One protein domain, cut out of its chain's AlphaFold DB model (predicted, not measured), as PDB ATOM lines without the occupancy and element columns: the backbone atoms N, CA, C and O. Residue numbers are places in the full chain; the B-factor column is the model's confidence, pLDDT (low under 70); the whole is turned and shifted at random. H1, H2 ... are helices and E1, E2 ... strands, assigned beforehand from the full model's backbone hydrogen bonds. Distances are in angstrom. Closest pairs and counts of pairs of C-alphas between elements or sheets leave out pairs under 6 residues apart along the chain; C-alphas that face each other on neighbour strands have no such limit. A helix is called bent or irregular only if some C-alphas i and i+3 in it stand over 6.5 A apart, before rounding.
ATOM      1  N   GLU A 218     177.908 126.265 177.970       90.75
ATOM      2  CA  GLU A 218     178.523 126.492 179.270       90.75
ATOM      3  C   GLU A 218     178.295 127.947 179.660       90.75
ATOM      4  O   GLU A 218     178.435 128.844 178.825       90.75
ATOM      5  N   LEU A 219     177.926 128.155 180.923       92.31
ATOM      6  CA  LEU A 219     177.676 129.465 181.509       92.31
ATOM      7  C   LEU A 219     178.475 129.594 182.804       92.31
ATOM      8  O   LEU A 219     178.482 128.665 183.614       92.31
ATOM      9  N   GLU A 220     179.088 130.752 183.010       90.62
ATOM     10  CA  GLU A 220     179.795 131.107 184.238       90.62
ATOM     11  C   GLU A 220     179.477 132.560 184.602       90.62
ATOM     12  O   GLU A 220     179.581 133.460 183.771       90.62
ATOM     13  N   ILE A 221     179.034 132.792 185.836       87.88
ATOM     14  CA  ILE A 221     178.714 134.141 186.313       87.88
ATOM     15  C   ILE A 221     180.006 134.858 186.660       87.88
ATOM     16  O   ILE A 221     180.846 134.319 187.383       87.88
ATOM     17  N   ASP A 222     180.133 136.100 186.205       85.50
ATOM     18  CA  ASP A 222     181.243 136.938 186.617       85.50
ATOM     19  C   ASP A 222     180.994 137.512 188.022       85.50
ATOM     20  O   ASP A 222     180.242 138.473 188.222       85.50
ATOM     21  N   ALA A 223     181.640 136.898 189.016       78.31
ATOM     22  CA  ALA A 223     181.562 137.328 190.407       78.31
ATOM     23  C   ALA A 223     182.266 138.674 190.671       78.31
ATOM     24  O   ALA A 223     181.942 139.337 191.656       78.31
ATOM     25  N   GLU A 224     183.209 139.102 189.821       80.50
ATOM     26  CA  GLU A 224     183.899 140.393 189.977       80.50
ATOM     27  C   GLU A 224     182.970 141.569 189.649       80.50
ATOM     28  O   GLU A 224     183.112 142.655 190.214       80.50
ATOM     29  N   HIS A 225     181.977 141.329 188.789       78.44
ATOM     30  CA  HIS A 225     181.015 142.322 188.313       78.44
ATOM     31  C   HIS A 225     179.624 142.162 188.946       78.44
ATOM     32  O   HIS A 225     178.627 142.506 188.325       78.44
ATOM     33  N   ASN A 226     179.531 141.632 190.174       77.06
ATOM     34  CA  ASN A 226     178.267 141.494 190.918       77.06
ATOM     35  C   ASN A 226     177.129 140.825 190.110       77.06
ATOM     36  O   ASN A 226     175.973 141.231 190.197       77.06
ATOM     37  N   SER A 227     177.454 139.825 189.281       79.00
ATOM     38  CA  SER A 227     176.498 139.141 188.393       79.00
ATOM     39  C   SER A 227     175.882 140.009 187.280       79.00
ATOM     40  O   SER A 227     174.970 139.554 186.581       79.00
ATOM     41  N   GLU A 228     176.383 141.229 187.056       85.69
ATOM     42  CA  GLU A 228     175.992 142.089 185.927       85.69
ATOM     43  C   GLU A 228     176.436 141.517 184.580       85.69
ATOM     44  O   GLU A 228     175.830 141.812 183.547       85.69
ATOM     45  N   MET A 229     177.463 140.668 184.605       89.94
ATOM     46  CA  MET A 229     178.008 140.017 183.429       89.94
ATOM     47  C   MET A 229     178.001 138.495 183.564       89.94
ATOM     48  O   MET A 229     178.142 137.932 184.654       89.94
ATOM     49  N   ILE A 230     177.863 137.833 182.419       90.56
ATOM     50  CA  ILE A 230     177.894 136.383 182.302       90.56
ATOM     51  C   ILE A 230     178.808 135.975 181.150       90.56
ATOM     52  O   ILE A 230     178.792 136.556 180.059       90.56
ATOM     53  N   TRP A 231     179.611 134.955 181.416       90.38
ATOM     54  CA  TRP A 231     180.431 134.273 180.437       90.38
ATOM     55  C   TRP A 231     179.643 133.117 179.836       90.38
ATOM     56  O   TRP A 231     179.010 132.337 180.545       90.38
ATOM     57  N   MET A 232     179.682 133.003 178.513       89.75
ATOM     58  CA  MET A 232     178.986 131.963 177.762       89.75
ATOM     59  C   MET A 232     179.868 131.408 176.646       89.75
ATOM     60  O   MET A 232     180.511 132.173 175.929       89.75
ATOM     61  N   ARG A 233     179.829 130.093 176.424       88.44
ATOM     62  CA  ARG A 233     180.412 129.452 175.233       88.44
ATOM     63  C   ARG A 233     179.707 128.149 174.882       88.44
ATOM     64  O   ARG A 233     178.980 127.592 175.701       88.44
ATOM     65  N   ILE A 234     179.947 127.636 173.678       86.75
ATOM     66  CA  ILE A 234     179.560 126.267 173.319       86.75
ATOM     67  C   ILE A 234     180.575 125.282 173.916       86.75
ATOM     68  O   ILE A 234     181.776 125.549 173.896       86.75
ATOM     69  N   VAL A 235     180.096 124.146 174.427       84.81
ATOM     70  CA  VAL A 235     180.950 123.074 174.972       84.81
ATOM     71  C   VAL A 235     181.925 122.560 173.900       84.81
ATOM     72  O   VAL A 235     181.517 122.204 172.793       84.81
ATOM     73  N   GLU A 236     183.213 122.480 174.244       74.38
ATOM     74  CA  GLU A 236     184.309 122.123 173.322       74.38
ATOM     75  C   GLU A 236     184.266 120.671 172.802       74.38
ATOM     76  O   GLU A 236     184.929 120.347 171.816       74.38
ATOM     77  N   ASP A 237     183.488 119.781 173.427       72.19
ATOM     78  CA  ASP A 237     183.360 118.380 173.004       72.19
ATOM     79  C   ASP A 237     182.609 118.208 171.670       72.19
ATOM     80  O   ASP A 237     182.633 117.132 171.066       72.19
ATOM     81  N   GLN A 238     181.993 119.277 171.162       73.81
ATOM     82  CA  GLN A 238     181.195 119.270 169.942       73.81
ATOM     83  C   GLN A 238     182.008 119.845 168.778       73.81
ATOM     84  O   GLN A 238     182.470 120.983 168.806       73.81
ATOM     85  N   SER A 239     182.172 119.064 167.705       82.62
ATOM     86  CA  SER A 239     182.880 119.507 166.494       82.62
ATOM     87  C   SER A 239     181.971 120.362 165.602       82.62
ATOM     88  O   SER A 239     181.598 119.944 164.504       82.62
ATOM     89  N   PHE A 240     181.574 121.541 166.083       84.69
ATOM     90  CA  PHE A 240     180.782 122.479 165.289       84.69
ATOM     91  C   PHE A 240     181.606 123.178 164.212       84.69
ATOM     92  O   PHE A 240     182.798 123.440 164.364       84.69
ATOM     93  N   ALA A 241     180.933 123.522 163.121       83.31
ATOM     94  CA  ALA A 241     181.455 124.339 162.045       83.31
ATOM     95  C   ALA A 241     180.372 125.295 161.536       83.31
ATOM     96  O   ALA A 241     179.173 125.044 161.679       83.31
ATOM     97  N   LEU A 242     180.800 126.381 160.892       83.00
ATOM     98  CA  LEU A 242     179.901 127.294 160.196       83.00
ATOM     99  C   LEU A 242     179.963 127.099 158.686       83.00
ATOM    100  O   LEU A 242     181.012 127.232 158.057       83.00
ATOM    101  N   LEU A 243     178.794 126.878 158.094       84.06
ATOM    102  CA  LEU A 243     178.560 126.845 156.657       84.06
ATOM    103  C   LEU A 243     178.078 128.215 156.184       84.06
ATOM    104  O   LEU A 243     176.960 128.382 155.708       84.06
ATOM    105  N   GLY A 244     178.922 129.230 156.336       79.44
ATOM    106  CA  GLY A 244     178.510 130.614 156.139       79.44
ATOM    107  C   GLY A 244     177.865 131.158 157.407       79.44
ATOM    108  O   GLY A 244     178.574 131.415 158.373       79.44
ATOM    109  N   ASP A 245     176.543 131.339 157.401       73.56
ATOM    110  CA  ASP A 245     175.754 131.751 158.573       73.56
ATOM    111  C   ASP A 245     175.030 130.584 159.264       73.56
ATOM    112  O   ASP A 245     174.400 130.777 160.304       73.56
ATOM    113  N   GLN A 246     175.109 129.381 158.692       80.06
ATOM    114  CA  GLN A 246     174.403 128.199 159.171       80.06
ATOM    115  C   GLN A 246     175.311 127.309 160.015       80.06
ATOM    116  O   GLN A 246     176.453 127.041 159.638       80.06
ATOM    117  N   LEU A 247     174.785 126.832 161.141       84.50
ATOM    118  CA  LEU A 247     175.490 125.921 162.030       84.50
ATOM    119  C   LEU A 247     175.488 124.493 161.467       84.50
ATOM    120  O   LEU A 247     174.500 124.039 160.889       84.50
ATOM    121  N   ALA A 248     176.590 123.775 161.648       88.38
ATOM    122  CA  ALA A 248     176.678 122.353 161.357       88.38
ATOM    123  C   ALA A 248     177.495 121.632 162.433       88.38
ATOM    124  O   ALA A 248     178.445 122.198 162.969       88.38
ATOM    125  N   LEU A 249     177.142 120.385 162.729       89.69
ATOM    126  CA  LEU A 249     177.869 119.502 163.635       89.69
ATOM    127  C   LEU A 249     178.504 118.373 162.828       89.69
ATOM    128  O   LEU A 249     177.835 117.707 162.040       89.69
ATOM    129  N   TRP A 250     179.794 118.153 163.046       90.69
ATOM    130  CA  TRP A 250     180.495 117.002 162.502       90.69
ATOM    131  C   TRP A 250     180.487 115.847 163.495       90.69
ATOM    132  O   TRP A 250     181.190 115.879 164.508       90.69
ATOM    133  N   ASP A 251     179.705 114.820 163.178       90.12
ATOM    134  CA  ASP A 251     179.735 113.555 163.892       90.12
ATOM    135  C   ASP A 251     180.880 112.688 163.353       90.12
ATOM    136  O   ASP A 251     180.817 112.118 162.258       90.12
ATOM    137  N   ARG A 252     181.952 112.607 164.147       85.81
ATOM    138  CA  ARG A 252     183.158 111.836 163.823       85.81
ATOM    139  C   ARG A 252     182.919 110.330 163.843       85.81
ATOM    140  O   ARG A 252     183.672 109.612 163.193       85.81
ATOM    141  N   GLU A 253     181.928 109.844 164.589       87.00
ATOM    142  CA  GLU A 253     181.671 108.406 164.706       87.00
ATOM    143  C   GLU A 253     180.995 107.867 163.445       87.00
ATOM    144  O   GLU A 253     181.366 106.804 162.945       87.00
ATOM    145  N   SER A 254     180.042 108.625 162.899       88.75
ATOM    146  CA  SER A 254     179.302 108.250 161.692       88.75
ATOM    147  C   SER A 254     179.848 108.868 160.397       88.75
ATOM    148  O   SER A 254     179.354 108.538 159.319       88.75
ATOM    149  N   ASN A 255     180.879 109.725 160.468       90.31
ATOM    150  CA  ASN A 255     181.348 110.554 159.347       90.31
ATOM    151  C   ASN A 255     180.192 111.324 158.685       90.31
ATOM    152  O   ASN A 255     180.071 111.372 157.456       90.31
ATOM    153  N   ASN A 256     179.325 111.909 159.510       92.25
ATOM    154  CA  ASN A 256     178.133 112.619 159.067       92.25
ATOM    155  C   ASN A 256     178.237 114.104 159.417       92.25
ATOM    156  O   ASN A 256     178.487 114.480 160.564       92.25
ATOM    157  N   LEU A 257     178.020 114.961 158.423       92.81
ATOM    158  CA  LEU A 257     177.819 116.383 158.645       92.81
ATOM    159  C   LEU A 257     176.326 116.644 158.824       92.81
ATOM    160  O   LEU A 257     175.552 116.602 157.864       92.81
ATOM    161  N   LEU A 258     175.939 116.968 160.051       92.31
ATOM    162  CA  LEU A 258     174.588 117.384 160.389       92.31
ATOM    163  C   LEU A 258     174.481 118.892 160.185       92.31
ATOM    164  O   LEU A 258     175.099 119.665 160.911       92.31
ATOM    165  N   ILE A 259     173.708 119.319 159.196       90.38
ATOM    166  CA  ILE A 259     173.424 120.732 158.959       90.38
ATOM    167  C   ILE A 259     172.175 121.093 159.747       90.38
ATOM    168  O   ILE A 259     171.129 120.454 159.607       90.38
ATOM    169  N   ASP A 260     172.281 122.135 160.555       87.19
ATOM    170  CA  ASP A 260     171.163 122.598 161.348       87.19
ATOM    171  C   ASP A 260     170.059 123.217 160.474       87.19
ATOM    172  O   ASP A 260     170.307 124.125 159.684       87.19
ATOM    173  N   GLN A 261     168.822 122.751 160.627       79.75
ATOM    174  CA  GLN A 261     167.626 123.365 160.047       79.75
ATOM    175  C   GLN A 261     167.047 124.472 160.943       79.75
ATOM    176  O   GLN A 261     166.167 125.213 160.500       79.75
ATOM    177  N   GLY A 262     167.509 124.570 162.192       65.12
ATOM    178  CA  GLY A 262     166.854 125.276 163.285       65.12
ATOM    179  C   GLY A 262     167.735 126.251 164.068       65.12
ATOM    180  O   GLY A 262     167.726 126.217 165.291       65.12
ATOM    181  N   VAL A 263     168.395 127.203 163.409       53.88
ATOM    182  CA  VAL A 263     168.950 128.398 164.058       53.88
ATOM    183  C   VAL A 263     168.340 129.584 163.335       53.88
ATOM    184  O   VAL A 263     168.731 129.968 162.230       53.88
ATOM    185  N   GLY A 264     167.302 130.147 163.955       49.34
ATOM    186  CA  GLY A 264     166.632 131.335 163.455       49.34
ATOM    187  C   GLY A 264     167.653 132.445 163.246       49.34
ATOM    188  O   GLY A 264     168.126 133.031 164.219       49.34
ATOM    189  N   LYS A 265     167.935 132.768 161.976       50.28
ATOM    190  CA  LYS A 265     168.884 133.795 161.495       50.28
ATOM    191  C   LYS A 265     168.747 135.186 162.149       50.28
ATOM    192  O   LYS A 265     169.555 136.064 161.878       50.28
ATOM    193  N   ASN A 266     167.737 135.397 162.997       48.69
ATOM    194  CA  ASN A 266     167.337 136.681 163.562       48.69
ATOM    195  C   ASN A 266     167.260 136.746 165.101       48.69
ATOM    196  O   ASN A 266     166.988 137.832 165.605       48.69
ATOM    197  N   LYS A 267     167.463 135.659 165.866       51.91
ATOM    198  CA  LYS A 267     167.231 135.711 167.332       51.91
ATOM    199  C   LYS A 267     168.442 136.188 168.148       51.91
ATOM    200  O   LYS A 267     168.271 137.034 169.017       51.91
ATOM    201  N   LEU A 268     169.660 135.764 167.798       55.97
ATOM    202  CA  LEU A 268     170.910 136.274 168.402       55.97
ATOM    203  C   LEU A 268     171.215 137.733 168.025       55.97
ATOM    204  O   LEU A 268     171.905 138.443 168.754       55.97
ATOM    205  N   GLY A 269     170.646 138.216 166.914       53.03
ATOM    206  CA  GLY A 269     170.820 139.598 166.462       53.03
ATOM    207  C   GLY A 269     170.301 140.639 167.461       53.03
ATOM    208  O   GLY A 269     170.813 141.755 167.484       53.03
ATOM    209  N   GLY A 270     169.341 140.270 168.321       56.72
ATOM    210  CA  GLY A 270     168.873 141.116 169.426       56.72
ATOM    211  C   GLY A 270     169.919 141.331 170.526       56.72
ATOM    212  O   GLY A 270     169.858 142.337 171.223       56.72
ATOM    213  N   MET A 271     170.903 140.436 170.630       60.09
ATOM    214  CA  MET A 271     172.027 140.515 171.572       60.09
ATOM    215  C   MET A 271     173.269 141.150 170.929       60.09
ATOM    216  O   MET A 271     174.309 141.266 171.566       60.09
ATOM    217  N   GLY A 272     173.190 141.537 169.648       58.97
ATOM    218  CA  GLY A 272     174.343 142.020 168.884       58.97
ATOM    219  C   GLY A 272     175.372 140.934 168.551       58.97
ATOM    220  O   GLY A 272     176.472 141.269 168.122       58.97
ATOM    221  N   MET A 273     175.019 139.656 168.722       64.00
ATOM    222  CA  MET A 273     175.923 138.515 168.566       64.00
ATOM    223  C   MET A 273     175.698 137.794 167.237       64.00
ATOM    224  O   MET A 273     174.560 137.627 166.782       64.00
ATOM    225  N   GLY A 274     176.787 137.337 166.617       63.84
ATOM    226  CA  GLY A 274     176.750 136.443 165.466       63.84
ATOM    227  C   GLY A 274     176.956 134.985 165.871       63.84
ATOM    228  O   GLY A 274     177.638 134.682 166.844       63.84
ATOM    229  N   SER A 275     176.445 134.050 165.066       65.06
ATOM    230  CA  SER A 275     176.687 132.609 165.259       65.06
ATOM    231  C   SER A 275     178.185 132.257 165.276       65.06
ATOM    232  O   SER A 275     178.575 131.274 165.892       65.06
ATOM    233  N   ALA A 276     179.021 133.073 164.620       67.31
ATOM    234  CA  ALA A 276     180.476 132.920 164.572       67.31
ATOM    235  C   ALA A 276     181.160 133.128 165.918       67.31
ATOM    236  O   ALA A 276     182.129 132.425 166.204       67.31
ATOM    237  N   ASP A 277     180.635 134.038 166.736       71.75
ATOM    238  CA  ASP A 277     181.240 134.394 168.015       71.75
ATOM    239  C   ASP A 277     181.177 133.205 168.987       71.75
ATOM    240  O   ASP A 277     182.127 132.956 169.714       71.75
ATOM    241  N   LEU A 278     180.099 132.410 168.938       70.94
ATOM    242  CA  LEU A 278     179.904 131.235 169.802       70.94
ATOM    243  C   LEU A 278     180.638 129.980 169.312       70.94
ATOM    244  O   LEU A 278     180.987 129.114 170.111       70.94
ATOM    245  N   THR A 279     180.869 129.857 168.003       71.31
ATOM    246  CA  THR A 279     181.548 128.688 167.415       71.31
ATOM    247  C   THR A 279     183.074 128.759 167.476       71.31
ATOM    248  O   THR A 279     183.733 127.797 167.094       71.31
ATOM    249  N   SER A 280     183.648 129.880 167.922       71.94
ATOM    250  CA  SER A 280     185.102 130.033 168.086       71.94
ATOM    251  C   SER A 280     185.664 129.181 169.234       71.94
ATOM    252  O   SER A 280     186.861 128.903 169.249       71.94
ATOM    253  N   GLY A 281     184.809 128.774 170.181       73.81
ATOM    254  CA  GLY A 281     185.205 128.140 171.443       73.81
ATOM    255  C   GLY A 281     185.675 129.138 172.510       73.81
ATOM    256  O   GLY A 281     185.948 128.743 173.643       73.81
ATOM    257  N   GLU A 282     185.749 130.427 172.175       82.31
ATOM    258  CA  GLU A 282     186.094 131.478 173.128       82.31
ATOM    259  C   GLU A 282     184.907 131.801 174.039       82.31
ATOM    260  O   GLU A 282     183.741 131.731 173.645       82.31
ATOM    261  N   TRP A 283     185.220 132.174 175.277       87.69
ATOM    262  CA  TRP A 283     184.231 132.687 176.209       87.69
ATOM    263  C   TRP A 283     183.748 134.065 175.763       87.69
ATOM    264  O   TRP A 283     184.537 134.994 175.583       87.69
ATOM    265  N   LEU A 284     182.436 134.200 175.615       86.69
ATOM    266  CA  LEU A 284     181.780 135.459 175.311       86.69
ATOM    267  C   LEU A 284     181.311 136.108 176.600       86.69
ATOM    268  O   LEU A 284     180.557 135.505 177.359       86.69
ATOM    269  N   HIS A 285     181.743 137.347 176.809       89.94
ATOM    270  CA  HIS A 285     181.342 138.165 177.941       89.94
ATOM    271  C   HIS A 285     180.184 139.066 177.530       89.94
ATOM    272  O   HIS A 285     180.359 139.933 176.668       89.94
ATOM    273  N   ILE A 286     179.010 138.867 178.117       88.25
ATOM    274  CA  ILE A 286     177.829 139.676 177.807       88.25
ATOM    275  C   ILE A 286     177.147 140.162 179.079       88.25
ATOM    276  O   ILE A 286     177.292 139.566 180.143       88.25
ATOM    277  N   GLU A 287     176.370 141.233 178.949       89.81
ATOM    278  CA  GLU A 287     175.520 141.710 180.035       89.81
ATOM    279  C   GLU A 287     174.458 140.659 180.373       89.81
ATOM    280  O   GLU A 287     173.698 140.204 179.507       89.81
ATOM    281  N   THR A 288     174.350 140.313 181.653       90.00
ATOM    282  CA  THR A 288     173.373 139.333 182.137       90.00
ATOM    283  C   THR A 288     171.941 139.804 181.878       90.00
ATOM    284  O   THR A 288     171.076 138.999 181.540       90.00
ATOM    285  N   SER A 289     171.683 141.116 181.912       88.62
ATOM    286  CA  SER A 289     170.365 141.671 181.574       88.62
ATOM    287  C   SER A 289     169.950 141.360 180.126       88.62
ATOM    288  O   SER A 289     168.783 141.068 179.859       88.62
ATOM    289  N   VAL A 290     170.905 141.375 179.188       87.88
ATOM    290  CA  VAL A 290     170.690 141.017 177.781       87.88
ATOM    291  C   VAL A 290     170.470 139.513 177.661       87.88
ATOM    292  O   VAL A 290     169.541 139.096 176.966       87.88
ATOM    293  N   PHE A 291     171.266 138.711 178.378       89.06
ATOM    294  CA  PHE A 291     171.103 137.257 178.455       89.06
ATOM    295  C   PHE A 291     169.696 136.856 178.904       89.06
ATOM    296  O   PHE A 291     168.996 136.147 178.182       89.06
ATOM    297  N   VAL A 292     169.248 137.377 180.046       89.62
ATOM    298  CA  VAL A 292     167.947 137.055 180.643       89.62
ATOM    299  C   VAL A 292     166.787 137.471 179.729       89.62
ATOM    300  O   VAL A 292     165.845 136.704 179.557       89.62
ATOM    301  N   ARG A 293     166.862 138.627 179.046       87.06
ATOM    302  CA  ARG A 293     165.833 139.035 178.060       87.06
ATOM    303  C   ARG A 293     165.706 138.077 176.882       87.06
ATOM    304  O   ARG A 293     164.635 137.979 176.289       87.06
ATOM    305  N   ALA A 294     166.802 137.433 176.497       85.69
ATOM    306  CA  ALA A 294     166.821 136.494 175.387       85.69
ATOM    307  C   ALA A 294     166.743 135.034 175.847       85.69
ATOM    308  O   ALA A 294     166.875 134.157 174.997       85.69
ATOM    309  N   LEU A 295     166.521 134.755 177.136       87.88
ATOM    310  CA  LEU A 295     166.602 133.406 177.701       87.88
ATOM    311  C   LEU A 295     165.694 132.414 176.965       87.88
ATOM    312  O   LEU A 295     166.171 131.375 176.523       87.88
ATOM    313  N   ASP A 296     164.433 132.778 176.717       84.88
ATOM    314  CA  ASP A 296     163.488 131.942 175.958       84.88
ATOM    315  C   ASP A 296     163.945 131.701 174.514       84.88
ATOM    316  O   ASP A 296     163.748 130.632 173.932       84.88
ATOM    317  N   ALA A 297     164.541 132.722 173.896       82.94
ATOM    318  CA  ALA A 297     165.059 132.620 172.541       82.94
ATOM    319  C   ALA A 297     166.314 131.740 172.488       82.94
ATOM    320  O   ALA A 297     166.480 130.989 171.527       82.94
ATOM    321  N   LEU A 298     167.166 131.822 173.511       84.06
ATOM    322  CA  LEU A 298     168.356 131.002 173.664       84.06
ATOM    323  C   LEU A 298     167.992 129.554 173.977       84.06
ATOM    324  O   LEU A 298     168.539 128.676 173.324       84.06
ATOM    325  N   ASP A 299     167.037 129.285 174.868       86.44
ATOM    326  CA  ASP A 299     166.598 127.916 175.162       86.44
ATOM    327  C   ASP A 299     165.992 127.242 173.924       86.44
ATOM    328  O   ASP A 299     166.153 126.052 173.710       86.44
ATOM    329  N   GLN A 300     165.374 127.978 173.004       82.25
ATOM    330  CA  GLN A 300     164.896 127.360 171.758       82.25
ATOM    331  C   GLN A 300     166.024 126.894 170.826       82.25
ATOM    332  O   GLN A 300     165.812 125.981 170.030       82.25
ATOM    333  N   VAL A 301     167.199 127.521 170.901       79.06
ATOM    334  CA  VAL A 301     168.309 127.320 169.953       79.06
ATOM    335  C   VAL A 301     169.464 126.533 170.575       79.06
ATOM    336  O   VAL A 301     170.188 125.833 169.878       79.06
ATOM    337  N   TYR A 302     169.619 126.597 171.891       85.44
ATOM    338  CA  TYR A 302     170.726 126.023 172.640       85.44
ATOM    339  C   TYR A 302     170.212 125.145 173.772       85.44
ATOM    340  O   TYR A 302     169.088 125.297 174.246       85.44
ATOM    341  N   GLN A 303     171.033 124.200 174.208       89.62
ATOM    342  CA  GLN A 303     170.796 123.463 175.439       89.62
ATOM    343  C   GLN A 303     171.477 124.214 176.586       89.62
ATOM    344  O   GLN A 303     172.702 124.194 176.707       89.62
ATOM    345  N   LEU A 304     170.673 124.887 177.408       91.00
ATOM    346  CA  LEU A 304     171.154 125.623 178.574       91.00
ATOM    347  C   LEU A 304     171.568 124.660 179.701       91.00
ATOM    348  O   LEU A 304     170.950 123.599 179.863       91.00
ATOM    349  N   PRO A 305     172.597 125.002 180.496       91.44
ATOM    350  CA  PRO A 305     172.982 124.197 181.643       91.44
ATOM    351  C   PRO A 305     171.917 124.296 182.741       91.44
ATOM    352  O   PRO A 305     171.289 125.338 182.944       91.44
ATOM    353  N   GLY A 306     171.723 123.203 183.483       85.94
ATOM    354  CA  GLY A 306     170.817 123.192 184.631       85.94
ATOM    355  C   GLY A 306     171.229 124.242 185.667       85.94
ATOM    356  O   GLY A 306     172.409 124.366 185.986       85.94
ATOM    357  N   GLY A 307     170.263 125.013 186.169       84.06
ATOM    358  CA  GLY A 307     170.520 126.094 187.126       84.06
ATOM    359  C   GLY A 307     171.265 127.303 186.549       84.06
ATOM    360  O   GLY A 307     171.728 128.126 187.328       84.06
ATOM    361  N   LEU A 308     171.413 127.406 185.218       88.69
ATOM    362  CA  LEU A 308     171.923 128.589 184.507       88.69
ATOM    363  C   LEU A 308     173.269 129.125 185.030       88.69
ATOM    364  O   LEU A 308     173.479 130.330 185.108       88.69
ATOM    365  N   GLY A 309     174.181 128.234 185.429       82.62
ATOM    366  CA  GLY A 309     175.481 128.639 185.986       82.62
ATOM    367  C   GLY A 309     175.402 129.248 187.392       82.62
ATOM    368  O   GLY A 309     176.328 129.930 187.814       82.62
ATOM    369  N   GLY A 310     174.306 129.008 188.121       85.31
ATOM    370  CA  GLY A 310     174.024 129.604 189.431       85.31
ATOM    371  C   GLY A 310     173.168 130.869 189.361       85.31
ATOM    372  O   GLY A 310     172.943 131.496 190.394       85.31
ATOM    373  N   LEU A 311     172.700 131.244 188.165       89.06
ATOM    374  CA  LEU A 311     171.948 132.472 187.950       89.06
ATOM    375  C   LEU A 311     170.543 132.294 188.513       89.06
ATOM    376  O   LEU A 311     169.792 131.420 188.075       89.06
ATOM    377  N   LYS A 312     170.193 133.132 189.485       89.44
ATOM    378  CA  LYS A 312     168.863 133.154 190.084       89.44
ATOM    379  C   LYS A 312     168.002 134.176 189.367       89.44
ATOM    380  O   LYS A 312     168.389 135.337 189.231       89.44
TER     381      LYS A 312
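What this domain is: This is residues 218 to 312 of the 415 residues of the protein "SWIM-type domain-containing protein" of Verrucomicrobiales bacterium (UniProt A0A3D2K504). Two small three-stranded antiparallel sheets, E1 E2 E6 and E3 E4 E5, lie one after the other along an elongated domain, with the short helix H2 between them. From E6 the chain arches away from the first sheet through H3 and H4 and folds back to it at H5, beside E1, while E3 E4 E5 makes the opposite end. The printed part has 95 residues, with six named strands and five named helices in the order E1 E2 E3 E4 E5 H1 H2 E6 H3 H4 H5; the class is mixed, helices and strands. It is compact, with a radius of gyration of the C-alphas of 13.9 A, and spans 44 by 26 by 20 A.

How they stand to each other: In the first sheet, E2, residues 229 to 234, is the inner strand between E1, residues 218 to 221, and E6, residues 284 to 287. E1 and E2 form a hairpin, with N 218 and O 233 within hydrogen-bond range at 2.8 A; for E2 and E6, N 230 and O 286 are 2.9 A apart. H5, residues 306 to 310, is on this sheet at a height of 5.8 A, only just over none of its strands, with 2 C-alphas falling on E1; the closest C-alphas of H5 and E1, Gly 309 and Leu 219, are 5.1 A apart. H3, residues 288 to 293, only grazes the sheet with residues 288 to 291. H4, residues 295 to 301, is not on it, and H3 and H4 meet only through their link. H2, residues 275 to 279, only grazes both sheets; its closest C-alpha pair with E2 is Leu 278 and Arg 233, 5.7 A. The other sheet is a meander, each strand the antiparallel neighbour of the one before: E3, residues 240 to 243, E4, residues 246 to 251, and E5, residues 256 to 260. N 241 and O 248 are 2.8 A apart, as are N 249 and O 258. H1, residues 268 to 271, is close but not clearly touching H3, with C-alphas Met 271 and Val 290 6.4 A apart. Each O i to N i+4 pair is within range in H2 and H3, 2 of 3 in H4 and 0 of 1 in H5, where 1 of 2 O i to N i+3 pairs is; H1 is too short for such a pair.

Where its parts are: E1 begins at C-alpha 218 (178.523, 126.492, 179.270). E2 is 17.1 A long, E4 16.3 A, E5 12.4 A and H4 10.0 A. H5 is irregular, with C-alphas 306 and 309 7.3 A apart, and ends at C-alpha 310 (174.024, 129.604, 189.431).

The domain as a whole: The C-alphas farthest apart, Asn 226 and Asn 255, are 44.3 A apart. The printed part has no cut and no long link. Mean pLDDT of the printed part is 80.7; residues 262 to 276 are under 70.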